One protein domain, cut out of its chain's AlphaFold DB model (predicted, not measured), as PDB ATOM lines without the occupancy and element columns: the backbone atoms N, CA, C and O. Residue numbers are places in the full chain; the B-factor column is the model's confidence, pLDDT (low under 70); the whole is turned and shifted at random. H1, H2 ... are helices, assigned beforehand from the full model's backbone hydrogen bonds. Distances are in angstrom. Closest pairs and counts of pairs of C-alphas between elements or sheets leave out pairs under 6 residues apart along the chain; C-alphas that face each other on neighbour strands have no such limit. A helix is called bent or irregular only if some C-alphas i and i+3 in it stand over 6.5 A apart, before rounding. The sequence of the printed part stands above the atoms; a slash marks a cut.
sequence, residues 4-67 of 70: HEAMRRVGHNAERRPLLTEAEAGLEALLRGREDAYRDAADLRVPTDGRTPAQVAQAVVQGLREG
ATOM      1  N   HIS A   4     207.053 203.943 268.004       86.69
ATOM      2  CA  HIS A   4     208.093 202.984 267.627       86.69
ATOM      3  C   HIS A   4     207.533 201.780 266.842       86.69
ATOM      4  O   HIS A   4     208.076 201.391 265.806       86.69
ATOM      5  N   GLU A   5     206.412 201.203 267.287       88.69
ATOM      6  CA  GLU A   5     205.715 200.137 266.555       88.69
ATOM      7  C   GLU A   5     205.243 200.621 265.177       88.69
ATOM      8  O   GLU A   5     205.400 199.912 264.178       88.69
ATOM      9  N   ALA A   6     204.687 201.833 265.115       88.00
ATOM     10  CA  ALA A   6     204.241 202.438 263.870       88.00
ATOM     11  C   ALA A   6     205.420 202.637 262.908       88.00
ATOM     12  O   ALA A   6     205.327 202.219 261.754       88.00
ATOM     13  N   MET A   7     206.548 203.169 263.395       85.25
ATOM     14  CA  MET A   7     207.775 203.350 262.621       85.25
ATOM     15  C   MET A   7     208.257 202.032 262.024       85.25
ATOM     16  O   MET A   7     208.477 201.946 260.819       85.25
ATOM     17  N   ARG A   8     208.337 200.967 262.830       86.31
ATOM     18  CA  ARG A   8     208.768 199.651 262.341       86.31
ATOM     19  C   ARG A   8     207.907 199.151 261.174       86.31
ATOM     20  O   ARG A   8     208.419 198.499 260.269       86.31
ATOM     21  N   ARG A   9     206.602 199.449 261.180       86.69
ATOM     22  CA  ARG A   9     205.663 199.039 260.117       86.69
ATOM     23  C   ARG A   9     205.741 199.920 258.872       86.69
ATOM     24  O   ARG A   9     205.537 199.419 257.769       86.69
ATOM     25  N   VAL A  10     205.974 201.221 259.032       83.50
ATOM     26  CA  VAL A  10     205.898 202.190 257.923       83.50
ATOM     27  C   VAL A  10     207.257 202.549 257.332       83.50
ATOM     28  O   VAL A  10     207.302 202.966 256.179       83.50
ATOM     29  N   GLY A  11     208.343 202.344 258.082       72.31
ATOM     30  CA  GLY A  11     209.700 202.763 257.731       72.31
ATOM     31  C   GLY A  11     210.218 202.165 256.424       72.31
ATOM     32  O   GLY A  11     210.950 202.831 255.708       72.31
ATOM     33  N   HIS A  12     209.775 200.957 256.053       72.62
ATOM     34  CA  HIS A  12     210.161 200.317 254.786       72.62
ATOM     35  C   HIS A  12     209.554 200.980 253.532       72.62
ATOM     36  O   HIS A  12     209.975 200.668 252.430       72.62
ATOM     37  N   ASN A  13     208.540 201.839 253.682       75.31
ATOM     38  CA  ASN A  13     207.912 202.565 252.571       75.31
ATOM     39  C   ASN A  13     207.712 204.052 252.919       75.31
ATOM     40  O   ASN A  13     206.705 204.657 252.530       75.31
ATOM     41  N   ALA A  14     208.589 204.623 253.747       75.19
ATOM     42  CA  ALA A  14     208.456 206.002 254.212       75.19
ATOM     43  C   ALA A  14     208.555 206.998 253.044       75.19
ATOM     44  O   ALA A  14     207.783 207.949 252.972       75.19
ATOM     45  N   GLU A  15     209.406 206.709 252.062       78.94
ATOM     46  CA  GLU A  15     209.590 207.468 250.823       78.94
ATOM     47  C   GLU A  15     208.322 207.550 249.958       78.94
ATOM     48  O   GLU A  15     208.149 208.483 249.178       78.94
ATOM     49  N   ARG A  16     207.384 206.609 250.133       82.62
ATOM     50  CA  ARG A  16     206.075 206.606 249.461       82.62
ATOM     51  C   ARG A  16     204.989 207.334 250.252       82.62
ATOM     52  O   ARG A  16     203.820 207.292 249.869       82.62
ATOM     53  N   ARG A  17     205.340 207.965 251.375       81.44
ATOM     54  CA  ARG A  17     204.413 208.640 252.287       81.44
ATOM     55  C   ARG A  17     204.812 210.113 252.403       81.44
ATOM     56  O   ARG A  17     205.553 210.464 253.313       81.44
ATOM     57  N   PRO A  18     204.270 210.997 251.543       80.69
ATOM     58  CA  PRO A  18     204.668 212.408 251.477       80.69
ATOM     59  C   PRO A  18     204.518 213.194 252.786       80.69
ATOM     60  O   PRO A  18     205.115 214.249 252.935       80.69
ATOM     61  N   LEU A  19     203.711 212.697 253.728       78.50
ATOM     62  CA  LEU A  19     203.492 213.309 255.042       78.50
ATOM     63  C   LEU A  19     204.478 212.825 256.124       78.50
ATOM     64  O   LEU A  19     204.389 213.280 257.258       78.50
ATOM     65  N   LEU A  20     205.382 211.890 255.807       77.69
ATOM     66  CA  LEU A  20     206.409 211.362 256.717       77.69
ATOM     67  C   LEU A  20     207.803 211.901 256.359       77.69
ATOM     68  O   LEU A  20     208.762 211.140 256.276       77.69
ATOM     69  N   THR A  21     207.905 213.212 256.120       65.75
ATOM     70  CA  THR A  21     209.149 213.883 255.697       65.75
ATOM     71  C   THR A  21     210.265 213.786 256.739       65.75
ATOM     72  O   THR A  21     211.406 213.536 256.377       65.75
ATOM     73  N   GLU A  22     209.919 213.899 258.025       66.75
ATOM     74  CA  GLU A  22     210.800 213.645 259.173       66.75
ATOM     75  C   GLU A  22     210.303 212.375 259.862       66.75
ATOM     76  O   GLU A  22     209.428 212.444 260.722       66.75
ATOM     77  N   ALA A  23     210.763 211.207 259.404       68.88
ATOM     78  CA  ALA A  23     210.058 209.938 259.605       68.88
ATOM     79  C   ALA A  23     209.588 209.705 261.054       68.88
ATOM     80  O   ALA A  23     208.432 209.343 261.260       68.88
ATOM     81  N   GLU A  24     210.452 209.909 262.055       69.69
ATOM     82  CA  GLU A  24     210.140 209.598 263.458       69.69
ATOM     83  C   GLU A  24     209.388 210.730 264.162       69.69
ATOM     84  O   GLU A  24     208.267 210.521 264.631       69.69
ATOM     85  N   ALA A  25     209.943 211.944 264.152       75.56
ATOM     86  CA  ALA A  25     209.325 213.109 264.783       75.56
ATOM     87  C   ALA A  25     207.975 213.478 264.136       75.56
ATOM     88  O   ALA A  25     207.012 213.816 264.827       75.56
ATOM     89  N   GLY A  26     207.876 213.363 262.811       82.25
ATOM     90  CA  GLY A  26     206.646 213.593 262.059       82.25
ATOM     91  C   GLY A  26     205.584 212.536 262.349       82.25
ATOM     92  O   GLY A  26     204.419 212.876 262.544       82.25
ATOM     93  N   LEU A  27     205.964 211.258 262.446       83.88
ATOM     94  CA  LEU A  27     205.021 210.192 262.788       83.88
ATOM     95  C   LEU A  27     204.488 210.340 264.215       83.88
ATOM     96  O   LEU A  27     203.285 210.188 264.428       83.88
ATOM     97  N   GLU A  28     205.349 210.664 265.179       86.25
ATOM     98  CA  GLU A  28     204.927 210.911 266.557       86.25
ATOM     99  C   GLU A  28     203.971 212.107 266.648       86.25
ATOM    100  O   GLU A  28     202.899 211.992 267.248       86.25
ATOM    101  N   ALA A  29     204.309 213.231 266.004       87.62
ATOM    102  CA  ALA A  29     203.454 214.417 265.972       87.62
ATOM    103  C   ALA A  29     202.081 214.119 265.349       87.62
ATOM    104  O   ALA A  29     201.052 214.544 265.877       87.62
ATOM    105  N   LEU A  30     202.047 213.339 264.262       88.25
ATOM    106  CA  LEU A  30     200.803 212.910 263.624       88.25
ATOM    107  C   LEU A  30     199.971 211.990 264.520       88.25
ATOM    108  O   LEU A  30     198.752 212.137 264.558       88.25
ATOM    109  N   LEU A  31     200.592 211.037 265.220       89.19
ATOM    110  CA  LEU A  31     199.875 210.144 266.133       89.19
ATOM    111  C   LEU A  31     199.274 210.924 267.300       89.19
ATOM    112  O   LEU A  31     198.088 210.766 267.578       89.19
ATOM    113  N   ARG A  32     200.059 211.814 267.916       90.00
ATOM    114  CA  ARG A  32     199.605 212.662 269.023       90.00
ATOM    115  C   ARG A  32     198.466 213.585 268.595       90.00
ATOM    116  O   ARG A  32     197.438 213.633 269.253       90.00
ATOM    117  N   GLY A  33     198.609 214.267 267.458       91.81
ATOM    118  CA  GLY A  33     197.586 215.188 266.954       91.81
ATOM    119  C   GLY A  33     196.278 214.513 266.525       91.81
ATOM    120  O   GLY A  33     195.262 215.189 266.392       91.81
ATOM    121  N   ARG A  34     196.281 213.195 266.291       93.12
ATOM    122  CA  ARG A  34     195.092 212.426 265.886       93.12
ATOM    123  C   ARG A  34     194.486 211.603 267.018       93.12
ATOM    124  O   ARG A  34     193.416 211.035 266.821       93.12
ATOM    125  N   GLU A  35     195.160 211.508 268.161       91.50
ATOM    126  CA  GLU A  35     194.771 210.613 269.250       91.50
ATOM    127  C   GLU A  35     193.350 210.890 269.738       91.50
ATOM    128  O   GLU A  35     192.552 209.958 269.842       91.50
ATOM    129  N   ASP A  36     193.016 212.163 269.953       94.50
ATOM    130  CA  ASP A  36     191.686 212.571 270.401       94.50
ATOM    131  C   ASP A  36     190.614 212.207 269.371       94.50
ATOM    132  O   ASP A  36     189.664 211.501 269.693       94.50
ATOM    133  N   ALA A  37     190.820 212.569 268.101       96.19
ATOM    134  CA  ALA A  37     189.872 212.259 267.031       96.19
ATOM    135  C   ALA A  37     189.645 210.745 266.857       96.19
ATOM    136  O   ALA A  37     188.520 210.307 266.628       96.19
ATOM    137  N   TYR A  38     190.699 209.929 266.974       94.25
ATOM    138  CA  TYR A  38     190.577 208.471 266.912       94.25
ATOM    139  C   TYR A  38     189.913 207.874 268.145       94.25
ATOM    140  O   TYR A  38     189.220 206.867 268.021       94.25
ATOM    141  N   ARG A  39     190.132 208.452 269.327       93.56
ATOM    142  CA  ARG A  39     189.474 208.002 270.550       93.56
ATOM    143  C   ARG A  39     187.986 208.311 270.513       93.56
ATOM    144  O   ARG A  39     187.198 207.424 270.815       93.56
ATOM    145  N   ASP A  40     187.631 209.531 270.142       95.69
ATOM    146  CA  ASP A  40     186.261 210.027 270.237       95.69
ATOM    147  C   ASP A  40     185.348 209.395 269.170       95.69
ATOM    148  O   ASP A  40     184.152 209.243 269.390       95.69
ATOM    149  N   ALA A  41     185.909 208.983 268.029       96.38
ATOM    150  CA  ALA A  41     185.162 208.334 266.950       96.38
ATOM    151  C   ALA A  41     185.036 206.803 267.085       96.38
ATOM    152  O   ALA A  41     184.356 206.188 266.264       96.38
ATOM    153  N   ALA A  42     185.735 206.164 268.028       94.75
ATOM    154  CA  ALA A  42     185.841 204.708 268.077       94.75
ATOM    155  C   ALA A  42     184.959 204.084 269.165       94.75
ATOM    156  O   ALA A  42     185.222 204.263 270.351       94.75
ATOM    157  N   ASP A  43     184.023 203.222 268.759       93.88
ATOM    158  CA  ASP A  43     183.247 202.376 269.682       93.88
ATOM    159  C   ASP A  43     184.103 201.260 270.314       93.88
ATOM    160  O   ASP A  43     183.802 200.742 271.385       93.88
ATOM    161  N   LEU A  44     185.202 200.877 269.650       94.31
ATOM    162  CA  LEU A  44     186.136 199.853 270.111       94.31
ATOM    163  C   LEU A  44     187.577 200.257 269.792       94.31
ATOM    164  O   LEU A  44     187.914 200.599 268.658       94.31
ATOM    165  N   ARG A  45     188.468 200.127 270.781       94.12
ATOM    166  CA  ARG A  45     189.908 200.367 270.620       94.12
ATOM    167  C   ARG A  45     190.704 199.119 270.976       94.12
ATOM    168  O   ARG A  45     190.611 198.609 272.087       94.12
ATOM    169  N   VAL A  46     191.534 198.655 270.042       94.94
ATOM    170  CA  VAL A  46     192.371 197.459 270.218       94.94
ATOM    171  C   VAL A  46     193.851 197.850 270.199       94.94
ATOM    172  O   VAL A  46     194.339 198.329 269.172       94.94
ATOM    173  N   PRO A  47     194.608 197.628 271.289       93.06
ATOM    174  CA  PRO A  47     196.060 197.772 271.274       93.06
ATOM    175  C   PRO A  47     196.691 196.760 270.310       93.06
ATOM    176  O   PRO A  47     196.382 195.569 270.356       93.06
ATOM    177  N   THR A  48     197.589 197.223 269.442       95.12
ATOM    178  CA  THR A  48     198.171 196.405 268.361       95.12
ATOM    179  C   THR A  48     199.659 196.107 268.525       95.12
ATOM    180  O   THR A  48     200.224 195.400 267.689       95.12
ATOM    181  N   ASP A  49     200.309 196.673 269.539       93.88
ATOM    182  CA  ASP A  49     201.753 196.537 269.748       93.88
ATOM    183  C   ASP A  49     202.108 195.085 270.072       93.88
ATOM    184  O   ASP A  49     201.418 194.429 270.853       93.88
ATOM    185  N   GLY A  50     203.147 194.563 269.414       93.06
ATOM    186  CA  GLY A  50     203.581 193.172 269.576       93.06
ATOM    187  C   GLY A  50     202.588 192.107 269.087       93.06
ATOM    188  O   GLY A  50     202.856 190.920 269.252       93.06
ATOM    189  N   ARG A  51     201.459 192.493 268.475       95.19
ATOM    190  CA  ARG A  51     200.453 191.552 267.961       95.19
ATOM    191  C   ARG A  51     200.630 191.286 266.474       95.19
ATOM    192  O   ARG A  51     200.874 192.198 265.683       95.19
ATOM    193  N   THR A  52     200.415 190.035 266.085       95.62
ATOM    194  CA  THR A  52     200.272 189.654 264.679       95.62
ATOM    195  C   THR A  52     198.930 190.141 264.120       95.62
ATOM    196  O   THR A  52     197.983 190.363 264.883       95.62
ATOM    197  N   PRO A  53     198.786 190.265 262.788       96.12
ATOM    198  CA  PRO A  53     197.508 190.623 262.176       96.12
ATOM    199  C   PRO A  53     196.347 189.704 262.590       96.12
ATOM    200  O   PRO A  53     195.258 190.193 262.876       96.12
ATOM    201  N   ALA A  54     196.587 188.391 262.698       98.00
ATOM    202  CA  ALA A  54     195.569 187.423 263.110       98.00
ATOM    203  C   ALA A  54     195.091 187.658 264.554       98.00
ATOM    204  O   ALA A  54     193.892 187.638 264.817       98.00
ATOM    205  N   GLN A  55     196.015 187.953 265.475       97.81
ATOM    206  CA  GLN A  55     195.680 188.275 266.866       97.81
ATOM    207  C   GLN A  55     194.884 189.581 266.977       97.81
ATOM    208  O   GLN A  55     193.957 189.676 267.780       97.81
ATOM    209  N   VAL A  56     195.224 190.592 266.170       97.38
ATOM    210  CA  VAL A  56     194.456 191.845 266.113       97.38
ATOM    211  C   VAL A  56     193.046 191.583 265.583       97.38
ATOM    212  O   VAL A  56     192.081 192.018 266.205       97.38
ATOM    213  N   ALA A  57     192.913 190.832 264.486       97.44
ATOM    214  CA  ALA A  57     191.614 190.494 263.908       97.44
ATOM    215  C   ALA A  57     190.728 189.719 264.895       97.44
ATOM    216  O   ALA A  57     189.553 190.045 265.060       97.44
ATOM    217  N   GLN A  58     191.300 188.742 265.604       97.69
ATOM    218  CA  GLN A  58     190.586 187.987 266.628       97.69
ATOM    219  C   GLN A  58     190.085 188.892 267.760       97.69
ATOM    220  O   GLN A  58     188.927 188.780 268.152       97.69
ATOM    221  N   ALA A  59     190.921 189.818 268.244       96.44
ATOM    222  CA  ALA A  59     190.540 190.755 269.297       96.44
ATOM    223  C   ALA A  59     189.404 191.700 268.868       96.44
ATOM    224  O   ALA A  59     188.516 191.983 269.665       96.44
ATOM    225  N   VAL A  60     189.394 192.149 267.607       96.19
ATOM    226  CA  VAL A  60     188.287 192.954 267.060       96.19
ATOM    227  C   VAL A  60     186.992 192.144 267.034       96.19
ATOM    228  O   VAL A  60     185.977 192.597 267.554       96.19
ATOM    229  N   VAL A  61     187.021 190.927 266.478       96.75
ATOM    230  CA  VAL A  61     185.831 190.057 266.411       96.75
ATOM    231  C   VAL A  61     185.301 189.736 267.807       96.75
ATOM    232  O   VAL A  61     184.090 189.705 268.009       96.75
ATOM    233  N   GLN A  62     186.192 189.503 268.768       95.69
ATOM    234  CA  GLN A  62     185.814 189.255 270.152       95.69
ATOM    235  C   GLN A  62     185.153 190.487 270.790       95.69
ATOM    236  O   GLN A  62     184.045 190.362 271.303       95.69
ATOM    237  N   GLY A  63     185.761 191.673 270.676       93.94
ATOM    238  CA  GLY A  63     185.199 192.906 271.241       93.94
ATOM    239  C   GLY A  63     183.825 193.266 270.665       93.94
ATOM    240  O   GLY A  63     182.940 193.700 271.400       93.94
ATOM    241  N   LEU A  64     183.606 193.002 269.372       92.94
ATOM    242  CA  LEU A  64     182.298 193.184 268.732       92.94
ATOM    243  C   LEU A  64     181.236 192.202 269.252       92.94
ATOM    244  O   LEU A  64     180.066 192.561 269.349       92.94
ATOM    245  N   ARG A  65     181.618 190.961 269.589       91.19
ATOM    246  CA  ARG A  65     180.695 189.943 270.129       91.19
ATOM    247  C   ARG A  65     180.309 190.203 271.577       91.19
ATOM    248  O   ARG A  65     179.189 189.895 271.965       91.19
ATOM    249  N   GLU A  66     181.233 190.745 272.361       86.69
ATOM    250  CA  GLU A  66     181.021 191.063 273.776       86.69
ATOM    251  C   GLU A  66     180.172 192.330 273.970       86.69
ATOM    252  O   GLU A  66     179.827 192.664 275.099       86.69
ATOM    253  N   GLY A  67     179.788 193.010 272.879       70.38
ATOM    254  CA  GLY A  67     178.905 194.172 272.929       70.38
ATOM    255  C   GLY A  67     179.518 195.327 273.711       70.38
ATOM    256  O   GLY A  67     178.807 195.994 274.459       70.38
TER     257      GLY A  67
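AT A GLANCE: This is residues 4 to 67 of the 70 residues of an uncharacterized protein of Candidatus Eisenbacteria bacterium (UniProt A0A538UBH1). Three helices make a loose, open C round an empty middle: the longest, H2, forms one side, H1 packs steeply on its first turns, and H3 lies across the gap, touching neither. The long link, residues 41 to 52, folds back from H2 to H3. The printed part has 64 residues with three named helices, H1, H2 and H3 in chain order, and no named strand; the class is all helix. It is loose, with a radius of gyration of the C-alphas of 14.1 A, and elongated, spanning 40 by 25 by 17 A.

HOW THE PARTS SIT: H2, residues 23 to 40, has a kink of 38 degrees near residue 34. With residues 23 to 27 alone it touches H1, residues 4 to 16; the closest C-alphas, of Met 7 and Glu 24, are 6.7 A apart. Their lines stand at a steep tilt of 65 degrees, opposite ways. H3, residues 53 to 65, is apart from both. Every O i to N i+4 pair is within hydrogen-bond range in H3, against 12 of 14 in H2 and 5 of 9 in H1.

IN THESE COORDINATES: H2 is 26.1 A long, from C-alpha 23 at (210.058, 209.938, 259.605); it is irregular, C-alphas 33 and 36 being 7.3 A apart. H1, 18.6 A long, is irregular too, with C-alphas 12 and 15 8.2 A apart. H3, also 18.6 A, ends at C-alpha 65 (180.695, 189.943, 270.129).

THE WHOLE: The farthest C-alphas, of Thr 21 and Glu 66, are 40.5 A apart. The printed part has no cut. The link from H1 to H2 is short, that from H2 to H3 long. Residues 32 to 42, of which 32 to 40 belong to H2, stand free. Residues 21 to 24 have pLDDT under 70.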